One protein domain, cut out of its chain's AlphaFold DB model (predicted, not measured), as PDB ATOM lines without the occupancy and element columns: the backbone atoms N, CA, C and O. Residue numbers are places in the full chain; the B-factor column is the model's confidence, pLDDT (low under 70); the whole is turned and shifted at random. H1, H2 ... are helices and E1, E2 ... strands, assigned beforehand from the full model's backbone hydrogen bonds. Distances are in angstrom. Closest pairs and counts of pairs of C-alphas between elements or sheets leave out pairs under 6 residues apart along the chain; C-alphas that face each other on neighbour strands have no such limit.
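What this domain is: This is residues 329 to 413 of the 604 residues of an uncharacterized protein of Ignavibacteria bacterium RIFCSPLOWO2_12_FULL_56_21 (UniProt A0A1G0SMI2). Two small strand hairpins, E1 with E2 and E3 with E4, lie at opposite ends of a loose domain made largely of loops, with the short helices H1, H2 and H3 between them. H1 and H2 lie on the way from the first hairpin to the second, and the unnamed residues 382 to 404 fold back from E4 to H3. The printed part has 85 residues, in the order E1, E2, H1, H2, E3, E4, H3; both two-stranded sheets are antiparallel. The class is mixed, helices and strands, with under half of the residues in named elements. The radius of gyration of the C-alphas is 15.3 A, and the spans are 47 by 35 by 23 A.

Where its parts are: E1, residues 329 to 332, begins at C-alpha 329 (193.426, 177.673, 189.854) and measures 9.8 A. E2, residues 342 to 346, measures 12.3 A. H1, residues 349 to 353, measures 6.2 A, and H2, residues 359 to 362, measures 5.1 A. E3, residues 367 to 371, measures 13.9 A, and E4, residues 377 to 381, measures 13.4 A. H3, residues 405 to 411, measures 10.0 A and ends at C-alpha 411 (187.500, 174.389, 175.339).

How they stand to each other: E1 and E2 form a hairpin, their directions at 140 degrees, with N 330 and O 344 within hydrogen-bond range at 2.8 A. E3 and E4 form another, at 156 degrees, with N 370 and O 378 at 2.9 A. The two hairpins are apart, and H1, H2 and H3 touch no helix. In H1 and H3 every O i to N i+4 pair is within hydrogen-bond range; H2 is too short for such a pair.

The domain as a whole: The C-alphas of Thr 329 and Ala 373, the two farthest apart, are 47.1 A apart. The printed part has no cut. The link from E4 to H3 is long, with 23 residues. Mean pLDDT of the printed part is 85.7; residue 336, residues 373 to 376 and residues 384 to 385 are under 70.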
ATOM      1  N   THR A 329     194.757 177.409 190.428       93.94
ATOM      2  CA  THR A 329     193.426 177.673 189.854       93.94
ATOM      3  C   THR A 329     193.497 178.893 188.939       93.94
ATOM      4  O   THR A 329     194.079 179.909 189.318       93.94
ATOM      5  N   VAL A 330     192.915 178.793 187.744       90.19
ATOM      6  CA  VAL A 330     192.938 179.825 186.697       90.19
ATOM      7  C   VAL A 330     191.523 180.074 186.179       90.19
ATOM      8  O   VAL A 330     190.798 179.131 185.870       90.19
ATOM      9  N   GLU A 331     191.150 181.346 186.049       89.50
ATOM     10  CA  GLU A 331     189.953 181.777 185.321       89.50
ATOM     11  C   GLU A 331     190.305 181.947 183.833       89.50
ATOM     12  O   GLU A 331     191.104 182.815 183.476       89.50
ATOM     13  N   VAL A 332     189.704 181.133 182.964       83.62
ATOM     14  CA  VAL A 332     189.744 181.308 181.506       83.62
ATOM     15  C   VAL A 332     188.434 181.963 181.080       83.62
ATOM     16  O   VAL A 332     187.356 181.439 181.354       83.62
ATOM     17  N   ARG A 333     188.510 183.131 180.441       84.31
ATOM     18  CA  ARG A 333     187.325 183.924 180.088       84.31
ATOM     19  C   ARG A 333     186.742 183.515 178.747       84.31
ATOM     20  O   ARG A 333     187.502 183.413 177.791       84.31
ATOM     21  N   ASP A 334     185.419 183.354 178.709       80.69
ATOM     22  CA  ASP A 334     184.600 183.173 177.499       80.69
ATOM     23  C   ASP A 334     185.201 182.197 176.466       80.69
ATOM     24  O   ASP A 334     185.331 182.495 175.280       80.69
ATOM     25  N   ALA A 335     185.658 181.039 176.951       72.00
ATOM     26  CA  ALA A 335     186.560 180.167 176.200       72.00
ATOM     27  C   ALA A 335     185.914 179.547 174.947       72.00
ATOM     28  O   ALA A 335     186.583 179.395 173.929       72.00
ATOM     29  N   ASP A 336     184.621 179.219 175.006       69.44
ATOM     30  CA  ASP A 336     183.824 178.706 173.886       69.44
ATOM     31  C   ASP A 336     182.901 179.760 173.246       69.44
ATOM     32  O   ASP A 336     182.161 179.437 172.319       69.44
ATOM     33  N   THR A 337     183.018 181.036 173.644       71.56
ATOM     34  CA  THR A 337     182.163 182.156 173.186       71.56
ATOM     35  C   THR A 337     180.678 182.002 173.584       71.56
ATOM     36  O   THR A 337     179.788 182.502 172.892       71.56
ATOM     37  N   ASP A 338     180.394 181.288 174.684       72.62
ATOM     38  CA  ASP A 338     179.044 181.105 175.246       72.62
ATOM     39  C   ASP A 338     178.657 182.173 176.301       72.62
ATOM     40  O   ASP A 338     177.507 182.225 176.749       72.62
ATOM     41  N   GLY A 339     179.596 183.057 176.658       76.94
ATOM     42  CA  GLY A 339     179.458 184.120 177.654       76.94
ATOM     43  C   GLY A 339     179.908 183.745 179.072       76.94
ATOM     44  O   GLY A 339     179.863 184.608 179.954       76.94
ATOM     45  N   ASN A 340     180.336 182.501 179.324       77.62
ATOM     46  CA  ASN A 340     180.731 182.022 180.652       77.62
ATOM     47  C   ASN A 340     182.258 181.933 180.834       77.62
ATOM     48  O   ASN A 340     183.020 181.616 179.922       77.62
ATOM     49  N   ASN A 341     182.718 182.155 182.070       83.88
ATOM     50  CA  ASN A 341     184.119 181.957 182.449       83.88
ATOM     51  C   ASN A 341     184.322 180.564 183.065       83.88
ATOM     52  O   ASN A 341     183.514 180.099 183.869       83.88
ATOM     53  N   TYR A 342     185.445 179.930 182.734       82.19
ATOM     54  CA  TYR A 342     185.815 178.584 183.160       82.19
ATOM     55  C   TYR A 342     186.875 178.627 184.261       82.19
ATOM     56  O   TYR A 342     187.947 179.203 184.081       82.19
ATOM     57  N   THR A 343     186.606 177.962 185.384       89.94
ATOM     58  CA  THR A 343     187.563 177.812 186.491       89.94
ATOM     59  C   THR A 343     188.313 176.488 186.352       89.94
ATOM     60  O   THR A 343     187.820 175.428 186.749       89.94
ATOM     61  N   LEU A 344     189.514 176.541 185.779       91.50
ATOM     62  CA  LEU A 344     190.360 175.370 185.561       91.50
ATOM     63  C   LEU A 344     191.354 175.203 186.707       91.50
ATOM     64  O   LEU A 344     191.967 176.174 187.155       91.50
ATOM     65  N   GLN A 345     191.556 173.966 187.155       95.25
ATOM     66  CA  GLN A 345     192.719 173.614 187.961       95.25
ATOM     67  C   GLN A 345     193.847 173.137 187.047       95.25
ATOM     68  O   GLN A 345     193.598 172.406 186.092       95.25
ATOM     69  N   ILE A 346     195.080 173.546 187.346       94.69
ATOM     70  CA  ILE A 346     196.279 173.188 186.583       94.69
ATOM     71  C   ILE A 346     197.330 172.655 187.555       94.69
ATOM     72  O   ILE A 346     197.793 173.384 188.431       94.69
ATOM     73  N   ASN A 347     197.729 171.397 187.389       96.50
ATOM     74  CA  ASN A 347     198.839 170.786 188.108       96.50
ATOM     75  C   ASN A 347     199.985 170.477 187.135       96.50
ATOM     76  O   ASN A 347     200.032 169.406 186.529       96.50
ATOM     77  N   LEU A 348     200.933 171.410 186.999       92.50
ATOM     78  CA  LEU A 348     202.086 171.225 186.111       92.50
ATOM     79  C   LEU A 348     203.001 170.074 186.559       92.50
ATOM     80  O   LEU A 348     203.718 169.524 185.729       92.50
ATOM     81  N   GLN A 349     202.950 169.659 187.831       94.88
ATOM     82  CA  GLN A 349     203.711 168.502 188.306       94.88
ATOM     83  C   GLN A 349     203.299 167.207 187.586       94.88
ATOM     84  O   GLN A 349     204.164 166.391 187.269       94.88
ATOM     85  N   SER A 350     202.008 167.038 187.271       94.56
ATOM     86  CA  SER A 350     201.466 165.835 186.619       94.56
ATOM     87  C   SER A 350     202.094 165.552 185.253       94.56
ATOM     88  O   SER A 350     202.264 164.393 184.886       94.56
ATOM     89  N   PHE A 351     202.501 166.599 184.525       88.69
ATOM     90  CA  PHE A 351     203.215 166.470 183.250       88.69
ATOM     91  C   PHE A 351     204.534 165.687 183.409       88.69
ATOM     92  O   PHE A 351     204.948 164.961 182.507       88.69
ATOM     93  N   PHE A 352     205.179 165.811 184.573       94.25
ATOM     94  CA  PHE A 352     206.461 165.184 184.884       94.25
ATOM     95  C   PHE A 352     206.329 163.861 185.648       94.25
ATOM     96  O   PHE A 352     207.161 162.973 185.484       94.25
ATOM     97  N   THR A 353     205.307 163.722 186.498       94.56
ATOM     98  CA  THR A 353     205.118 162.534 187.350       94.56
ATOM     99  C   THR A 353     204.197 161.474 186.748       94.56
ATOM    100  O   THR A 353     204.218 160.337 187.215       94.56
ATOM    101  N   ASN A 354     203.408 161.816 185.724       95.19
ATOM    102  CA  ASN A 354     202.451 160.914 185.078       95.19
ATOM    103  C   ASN A 354     202.446 161.029 183.530       95.19
ATOM    104  O   ASN A 354     201.376 161.142 182.928       95.19
ATOM    105  N   PRO A 355     203.602 161.031 182.834       95.00
ATOM    106  CA  PRO A 355     203.604 161.084 181.375       95.00
ATOM    107  C   PRO A 355     202.915 159.824 180.792       95.00
ATOM    108  O   PRO A 355     203.248 158.705 181.195       95.00
ATOM    109  N   PRO A 356     201.943 159.965 179.868       94.94
ATOM    110  CA  PRO A 356     201.233 158.834 179.268       94.94
ATOM    111  C   PRO A 356     202.177 157.891 178.512       94.94
ATOM    112  O   PRO A 356     203.087 158.326 177.809       94.94
ATOM    113  N   GLN A 357     201.898 156.586 178.558       94.81
ATOM    114  CA  GLN A 357     202.653 155.588 177.783       94.81
ATOM    115  C   GLN A 357     202.506 155.802 176.268       94.81
ATOM    116  O   GLN A 357     203.454 155.632 175.501       94.81
ATOM    117  N   ASN A 358     201.313 156.213 175.835       95.75
ATOM    118  CA  ASN A 358     201.010 156.531 174.448       95.75
ATOM    119  C   ASN A 358     199.997 157.692 174.397       95.75
ATOM    120  O   ASN A 358     198.790 157.438 174.455       95.75
ATOM    121  N   PRO A 359     200.455 158.958 174.287       93.06
ATOM    122  CA  PRO A 359     199.589 160.131 174.134       93.06
ATOM    123  C   PRO A 359     198.462 159.934 173.109       93.06
ATOM    124  O   PRO A 359     197.323 160.323 173.354       93.06
ATOM    125  N   LYS A 360     198.767 159.247 171.996       92.62
ATOM    126  CA  LYS A 360     197.837 158.962 170.895       92.62
ATOM    127  C   LYS A 360     196.627 158.113 171.309       92.62
ATOM    128  O   LYS A 360     195.587 158.213 170.679       92.62
ATOM    129  N   GLN A 361     196.762 157.276 172.339       93.69
ATOM    130  CA  GLN A 361     195.684 156.420 172.859       93.69
ATOM    131  C   GLN A 361     195.073 156.932 174.165       93.69
ATOM    132  O   GLN A 361     193.938 156.586 174.469       93.69
ATOM    133  N   GLN A 362     195.823 157.699 174.960       94.56
ATOM    134  CA  GLN A 362     195.353 158.166 176.266       94.56
ATOM    135  C   GLN A 362     194.651 159.528 176.183       94.56
ATOM    136  O   GLN A 362     193.668 159.748 176.883       94.56
ATOM    137  N   TRP A 363     195.127 160.442 175.333       91.31
ATOM    138  CA  TRP A 363     194.615 161.815 175.274       91.31
ATOM    139  C   TRP A 363     193.689 162.081 174.084       91.31
ATOM    140  O   TRP A 363     192.853 162.975 174.172       91.31
ATOM    141  N   LEU A 364     193.815 161.339 172.980       88.94
ATOM    142  CA  LEU A 364     192.979 161.528 171.789       88.94
ATOM    143  C   LEU A 364     191.783 160.554 171.786       88.94
ATOM    144  O   LEU A 364     191.959 159.397 172.174       88.94
ATOM    145  N   PRO A 365     190.586 160.980 171.332       88.12
ATOM    146  CA  PRO A 365     189.470 160.079 171.016       88.12
ATOM    147  C   PRO A 365     189.839 159.054 169.936       88.12
ATOM    148  O   PRO A 365     190.864 159.188 169.272       88.12
ATOM    149  N   ALA A 366     189.009 158.029 169.732       87.06
ATOM    150  CA  ALA A 366     189.312 156.962 168.778       87.06
ATOM    151  C   ALA A 366     189.458 157.496 167.337       87.06
ATOM    152  O   ALA A 366     188.618 158.266 166.864       87.06
ATOM    153  N   TYR A 367     190.520 157.086 166.632       86.69
ATOM    154  CA  TYR A 367     190.799 157.516 165.258       86.69
ATOM    155  C   TYR A 367     191.573 156.474 164.432       86.69
ATOM    156  O   TYR A 367     192.192 155.560 164.977       86.69
ATOM    157  N   THR A 368     191.586 156.651 163.109       86.56
ATOM    158  CA  THR A 368     192.508 155.988 162.168       86.56
ATOM    159  C   THR A 368     193.240 157.019 161.307       86.56
ATOM    160  O   THR A 368     192.809 158.172 161.194       86.56
ATOM    161  N   VAL A 369     194.355 156.610 160.696       82.44
ATOM    162  CA  VAL A 369     195.114 157.432 159.739       82.44
ATOM    163  C   VAL A 369     195.182 156.735 158.381       82.44
ATOM    164  O   VAL A 369     195.485 155.547 158.319       82.44
ATOM    165  N   ASP A 370     194.955 157.483 157.303       82.88
ATOM    166  CA  ASP A 370     195.080 157.040 155.910       82.88
ATOM    167  C   ASP A 370     196.009 157.979 155.119       82.88
ATOM    168  O   ASP A 370     196.325 159.087 155.555       82.88
ATOM    169  N   SER A 371     196.391 157.573 153.904       79.38
ATOM    170  CA  SER A 371     196.982 158.462 152.894       79.38
ATOM    171  C   SER A 371     195.984 158.799 151.784       79.38
ATOM    172  O   SER A 371     195.288 157.907 151.293       79.38
ATOM    173  N   SER A 372     195.967 160.046 151.314       74.88
ATOM    174  CA  SER A 372     195.270 160.424 150.079       74.88
ATOM    175  C   SER A 372     195.985 159.873 148.831       74.88
ATOM    176  O   SER A 372     197.149 159.472 148.884       74.88
ATOM    177  N   ALA A 373     195.319 159.923 147.672       66.38
ATOM    178  CA  ALA A 373     195.945 159.601 146.385       66.38
ATOM    179  C   ALA A 373     197.035 160.612 145.957       66.38
ATOM    180  O   ALA A 373     197.873 160.282 145.120       66.38
ATOM    181  N   SER A 374     197.037 161.820 146.529       66.31
ATOM    182  CA  SER A 374     198.072 162.851 146.359       66.31
ATOM    183  C   SER A 374     199.230 162.735 147.363       66.31
ATOM    184  O   SER A 374     200.218 163.450 147.222       66.31
ATOM    185  N   GLY A 375     199.154 161.817 148.334       62.59
ATOM    186  CA  GLY A 375     200.189 161.609 149.354       62.59
ATOM    187  C   GLY A 375     200.015 162.437 150.633       62.59
ATOM    188  O   GLY A 375     200.926 162.463 151.460       62.59
ATOM    189  N   ASP A 376     198.860 163.077 150.818       69.88
ATOM    190  CA  ASP A 376     198.482 163.787 152.046       69.88
ATOM    191  C   ASP A 376     198.123 162.794 153.165       69.88
ATOM    192  O   ASP A 376     197.674 161.680 152.892       69.88
ATOM    193  N   ILE A 377     198.256 163.208 154.426       70.44
ATOM    194  CA  ILE A 377     197.876 162.396 155.593       70.44
ATOM    195  C   ILE A 377     196.450 162.764 156.022       70.44
ATOM    196  O   ILE A 377     196.177 163.913 156.369       70.44
ATOM    197  N   ILE A 378     195.547 161.783 156.030       71.56
ATOM    198  CA  ILE A 378     194.140 161.939 156.412       71.56
ATOM    199  C   ILE A 378     193.938 161.332 157.802       71.56
ATOM    200  O   ILE A 378     194.249 160.165 158.018       71.56
ATOM    201  N   TRP A 379     193.365 162.101 158.725       77.88
ATOM    202  CA  TRP A 379     192.930 161.616 160.038       77.88
ATOM    203  C   TRP A 379     191.413 161.420 160.028       77.88
ATOM    204  O   TRP A 379     190.686 162.279 159.524       77.88
ATOM    205  N   ARG A 380     190.925 160.313 160.595       78.25
ATOM    206  CA  ARG A 380     189.491 160.013 160.715       78.25
ATOM    207  C   ARG A 380     189.145 159.668 162.151       78.25
ATOM    208  O   ARG A 380     189.593 158.640 162.647       78.25
ATOM    209  N   TRP A 381     188.323 160.482 162.803       80.19
ATOM    210  CA  TRP A 381     187.727 160.109 164.086       80.19
ATOM    211  C   TRP A 381     186.741 158.955 163.878       80.19
ATOM    212  O   TRP A 381     185.979 158.950 162.912       80.19
ATOM    213  N   THR A 382     186.770 157.961 164.763       80.56
ATOM    214  CA  THR A 382     185.841 156.823 164.733       80.56
ATOM    215  C   THR A 382     184.449 157.245 165.207       80.56
ATOM    216  O   THR A 382     183.445 156.799 164.656       80.56
ATOM    217  N   ASP A 383     184.388 158.146 166.187       76.81
ATOM    218  CA  ASP A 383     183.142 158.636 166.767       76.81
ATOM    219  C   ASP A 383     182.459 159.676 165.864       76.81
ATOM    220  O   ASP A 383     183.013 160.738 165.585       76.81
ATOM    221  N   GLN A 384     181.222 159.386 165.441       69.88
ATOM    222  CA  GLN A 384     180.432 160.220 164.516       69.88
ATOM    223  C   GLN A 384     179.372 161.105 165.205       69.88
ATOM    224  O   GLN A 384     178.534 161.709 164.534       69.88
ATOM    225  N   THR A 385     179.357 161.165 166.542       69.31
ATOM    226  CA  THR A 385     178.415 161.994 167.316       69.31
ATOM    227  C   THR A 385     179.111 162.683 168.484       69.31
ATOM    228  O   THR A 385     180.095 162.175 169.022       69.31
ATOM    229  N   TYR A 386     178.563 163.825 168.912       72.44
ATOM    230  CA  TYR A 386     179.069 164.581 170.060       72.44
ATOM    231  C   TYR A 386     179.125 163.753 171.350       72.44
ATOM    232  O   TYR A 386     180.080 163.881 172.111       72.44
ATOM    233  N   ASP A 387     178.135 162.890 171.593       78.25
ATOM    234  CA  ASP A 387     178.089 162.057 172.799       78.25
ATOM    235  C   ASP A 387     179.131 160.933 172.770       78.25
ATOM    236  O   ASP A 387     179.772 160.676 173.788       78.25
ATOM    237  N   ALA A 388     179.335 160.297 171.608       79.31
ATOM    238  CA  ALA A 388     180.307 159.215 171.445       79.31
ATOM    239  C   ALA A 388     181.756 159.720 171.496       79.31
ATOM    240  O   ALA A 388     182.589 159.109 172.163       79.31
ATOM    241  N   PHE A 389     182.038 160.857 170.845       81.81
ATOM    242  CA  PHE A 389     183.373 161.450 170.748       81.81
ATOM    243  C   PHE A 389     183.943 161.693 172.142       81.81
ATOM    244  O   PHE A 389     183.501 162.604 172.836       81.81
ATOM    245  N   THR A 390     184.882 160.867 172.601       90.50
ATOM    246  CA  THR A 390     185.306 160.891 174.009       90.50
ATOM    247  C   THR A 390     186.817 160.829 174.172       90.50
ATOM    248  O   THR A 390     187.476 159.862 173.814       90.50
ATOM    249  N   PHE A 391     187.371 161.874 174.796       92.88
ATOM    250  CA  PHE A 391     188.733 161.866 175.333       92.88
ATOM    251  C   PHE A 391     188.870 160.754 176.394       92.88
ATOM    252  O   PHE A 391     188.135 160.817 177.387       92.88
ATOM    253  N   PRO A 392     189.768 159.762 176.229       95.88
ATOM    254  CA  PRO A 392     189.896 158.652 177.180       95.88
ATOM    255  C   PRO A 392     190.374 159.116 178.562       95.88
ATOM    256  O   PRO A 392     189.898 158.627 179.585       95.88
ATOM    257  N   ASP A 393     191.255 160.117 178.589       96.81
ATOM    258  CA  ASP A 393     191.680 160.845 179.782       96.81
ATOM    259  C   ASP A 393     191.497 162.362 179.568       96.81
ATOM    260  O   ASP A 393     192.414 163.041 179.093       96.81
ATOM    261  N   PRO A 394     190.327 162.936 179.917       95.38
ATOM    262  CA  PRO A 394     190.081 164.368 179.767       95.38
ATOM    263  C   PRO A 394     190.898 165.220 180.747       95.38
ATOM    264  O   PRO A 394     190.979 166.430 180.567       95.38
ATOM    265  N   THR A 395     191.525 164.618 181.766       96.44
ATOM    266  CA  THR A 395     192.415 165.337 182.692       96.44
ATOM    267  C   THR A 395     193.813 165.549 182.115       96.44
ATOM    268  O   THR A 395     194.613 166.265 182.723       96.44
ATOM    269  N   LEU A 396     194.106 164.934 180.960       94.06
ATOM    270  CA  LEU A 396     195.414 164.892 180.311       94.06
ATOM    271  C   LEU A 396     196.491 164.453 181.313       94.06
ATOM    272  O   LEU A 396     197.353 165.228 181.720       94.06
ATOM    273  N   SER A 397     196.385 163.208 181.779       95.19
ATOM    274  CA  SER A 397     197.231 162.611 182.816       95.19
ATOM    275  C   SER A 397     197.226 163.347 184.163       95.19
ATOM    276  O   SER A 397     198.194 163.286 184.923       95.19
ATOM    277  N   GLY A 398     196.138 164.043 184.491       95.62
ATOM    278  CA  GLY A 398     196.009 164.836 185.711       95.62
ATOM    279  C   GLY A 398     196.672 166.214 185.647       95.62
ATOM    280  O   GLY A 398     196.819 166.845 186.696       95.62
ATOM    281  N   ILE A 399     197.079 166.701 184.466       94.25
ATOM    282  CA  ILE A 399     197.508 168.101 184.277       94.25
ATOM    283  C   ILE A 399     196.345 169.050 184.594       94.25
ATOM    284  O   ILE A 399     196.556 170.092 185.212       94.25
ATOM    285  N   PHE A 400     195.117 168.659 184.250       96.19
ATOM    286  CA  PHE A 400     193.891 169.381 184.580       96.19
ATOM    287  C   PHE A 400     192.985 168.500 185.461       96.19
ATOM    288  O   PHE A 400     192.050 167.874 184.958       96.19
ATOM    289  N   PRO A 401     193.251 168.391 186.778       96.12
ATOM    290  CA  PRO A 401     192.653 167.360 187.635       96.12
ATOM    291  C   PRO A 401     191.134 167.490 187.846       96.12
ATOM    292  O   PRO A 401     190.509 166.539 188.308       96.12
ATOM    293  N   ASN A 402     190.531 168.636 187.507       94.38
ATOM    294  CA  ASN A 402     189.081 168.854 187.542       94.38
ATOM    295  C   ASN A 402     188.416 168.866 186.148       94.38
ATOM    296  O   ASN A 402     187.230 169.179 186.045       94.38
ATOM    297  N   MET A 403     189.157 168.566 185.075       95.25
ATOM    298  CA  MET A 403     188.649 168.644 183.707       95.25
ATOM    299  C   MET A 403     187.693 167.491 183.397       95.25
ATOM    300  O   MET A 403     188.052 166.317 183.476       95.25
ATOM    301  N   THR A 404     186.470 167.831 182.990       94.62
ATOM    302  CA  THR A 404     185.498 166.847 182.499       94.62
ATOM    303  C   THR A 404     185.567 166.730 180.980       94.62
ATOM    304  O   THR A 404     186.004 167.654 180.293       94.62
ATOM    305  N   ASN A 405     185.071 165.617 180.437       92.94
ATOM    306  CA  ASN A 405     184.982 165.404 178.992       92.94
ATOM    307  C   ASN A 405     184.173 166.529 178.303       92.94
ATOM    308  O   ASN A 405     184.618 167.091 177.309       92.94
ATOM    309  N   THR A 406     183.045 166.939 178.898       89.69
ATOM    310  CA  THR A 406     182.213 168.070 178.442       89.69
ATOM    311  C   THR A 406     182.953 169.409 178.479       89.69
ATOM    312  O   THR A 406     182.806 170.216 177.563       89.69
ATOM    313  N   THR A 407     183.766 169.656 179.513       88.56
ATOM    314  CA  THR A 407     184.572 170.883 179.616       88.56
ATOM    315  C   THR A 407     185.657 170.910 178.540       88.56
ATOM    316  O   THR A 407     185.760 171.894 177.815       88.56
ATOM    317  N   LEU A 408     186.416 169.819 178.376       88.12
ATOM    318  CA  LEU A 408     187.480 169.734 177.371       88.12
ATOM    319  C   LEU A 408     186.933 169.867 175.940       88.12
ATOM    320  O   LEU A 408     187.522 170.578 175.132       88.12
ATOM    321  N   LYS A 409     185.764 169.269 175.656       84.44
ATOM    322  CA  LYS A 409     185.029 169.464 174.395       84.44
ATOM    323  C   LYS A 409     184.810 170.949 174.094       84.44
ATOM    324  O   LYS A 409     185.289 171.437 173.073       84.44
ATOM    325  N   ARG A 410     184.166 171.676 175.013       79.44
ATOM    326  CA  ARG A 410     183.890 173.118 174.869       79.44
ATOM    327  C   ARG A 410     185.162 173.939 174.658       79.44
ATOM    328  O   ARG A 410     185.228 174.710 173.709       79.44
ATOM    329  N   LEU A 411     186.202 173.707 175.466       79.31
ATOM    330  CA  LEU A 411     187.500 174.389 175.339       79.31
ATOM    331  C   LEU A 411     188.208 174.133 173.994       79.31
ATOM    332  O   LEU A 411     189.052 174.927 173.589       79.31
ATOM    333  N   MET A 412     187.873 173.042 173.300       76.75
ATOM    334  CA  MET A 412     188.351 172.728 171.949       76.75
ATOM    335  C   MET A 412     187.375 173.163 170.836       76.75
ATOM    336  O   MET A 412     187.578 172.807 169.677       76.75
ATOM    337  N   HIS A 413     186.309 173.899 171.172       72.06
ATOM    338  CA  HIS A 413     185.158 174.194 170.304       72.06
ATOM    339  C   HIS A 413     184.519 172.947 169.658       72.06
ATOM    340  O   HIS A 413     183.923 173.023 168.584       72.06
TER     341      HIS A 413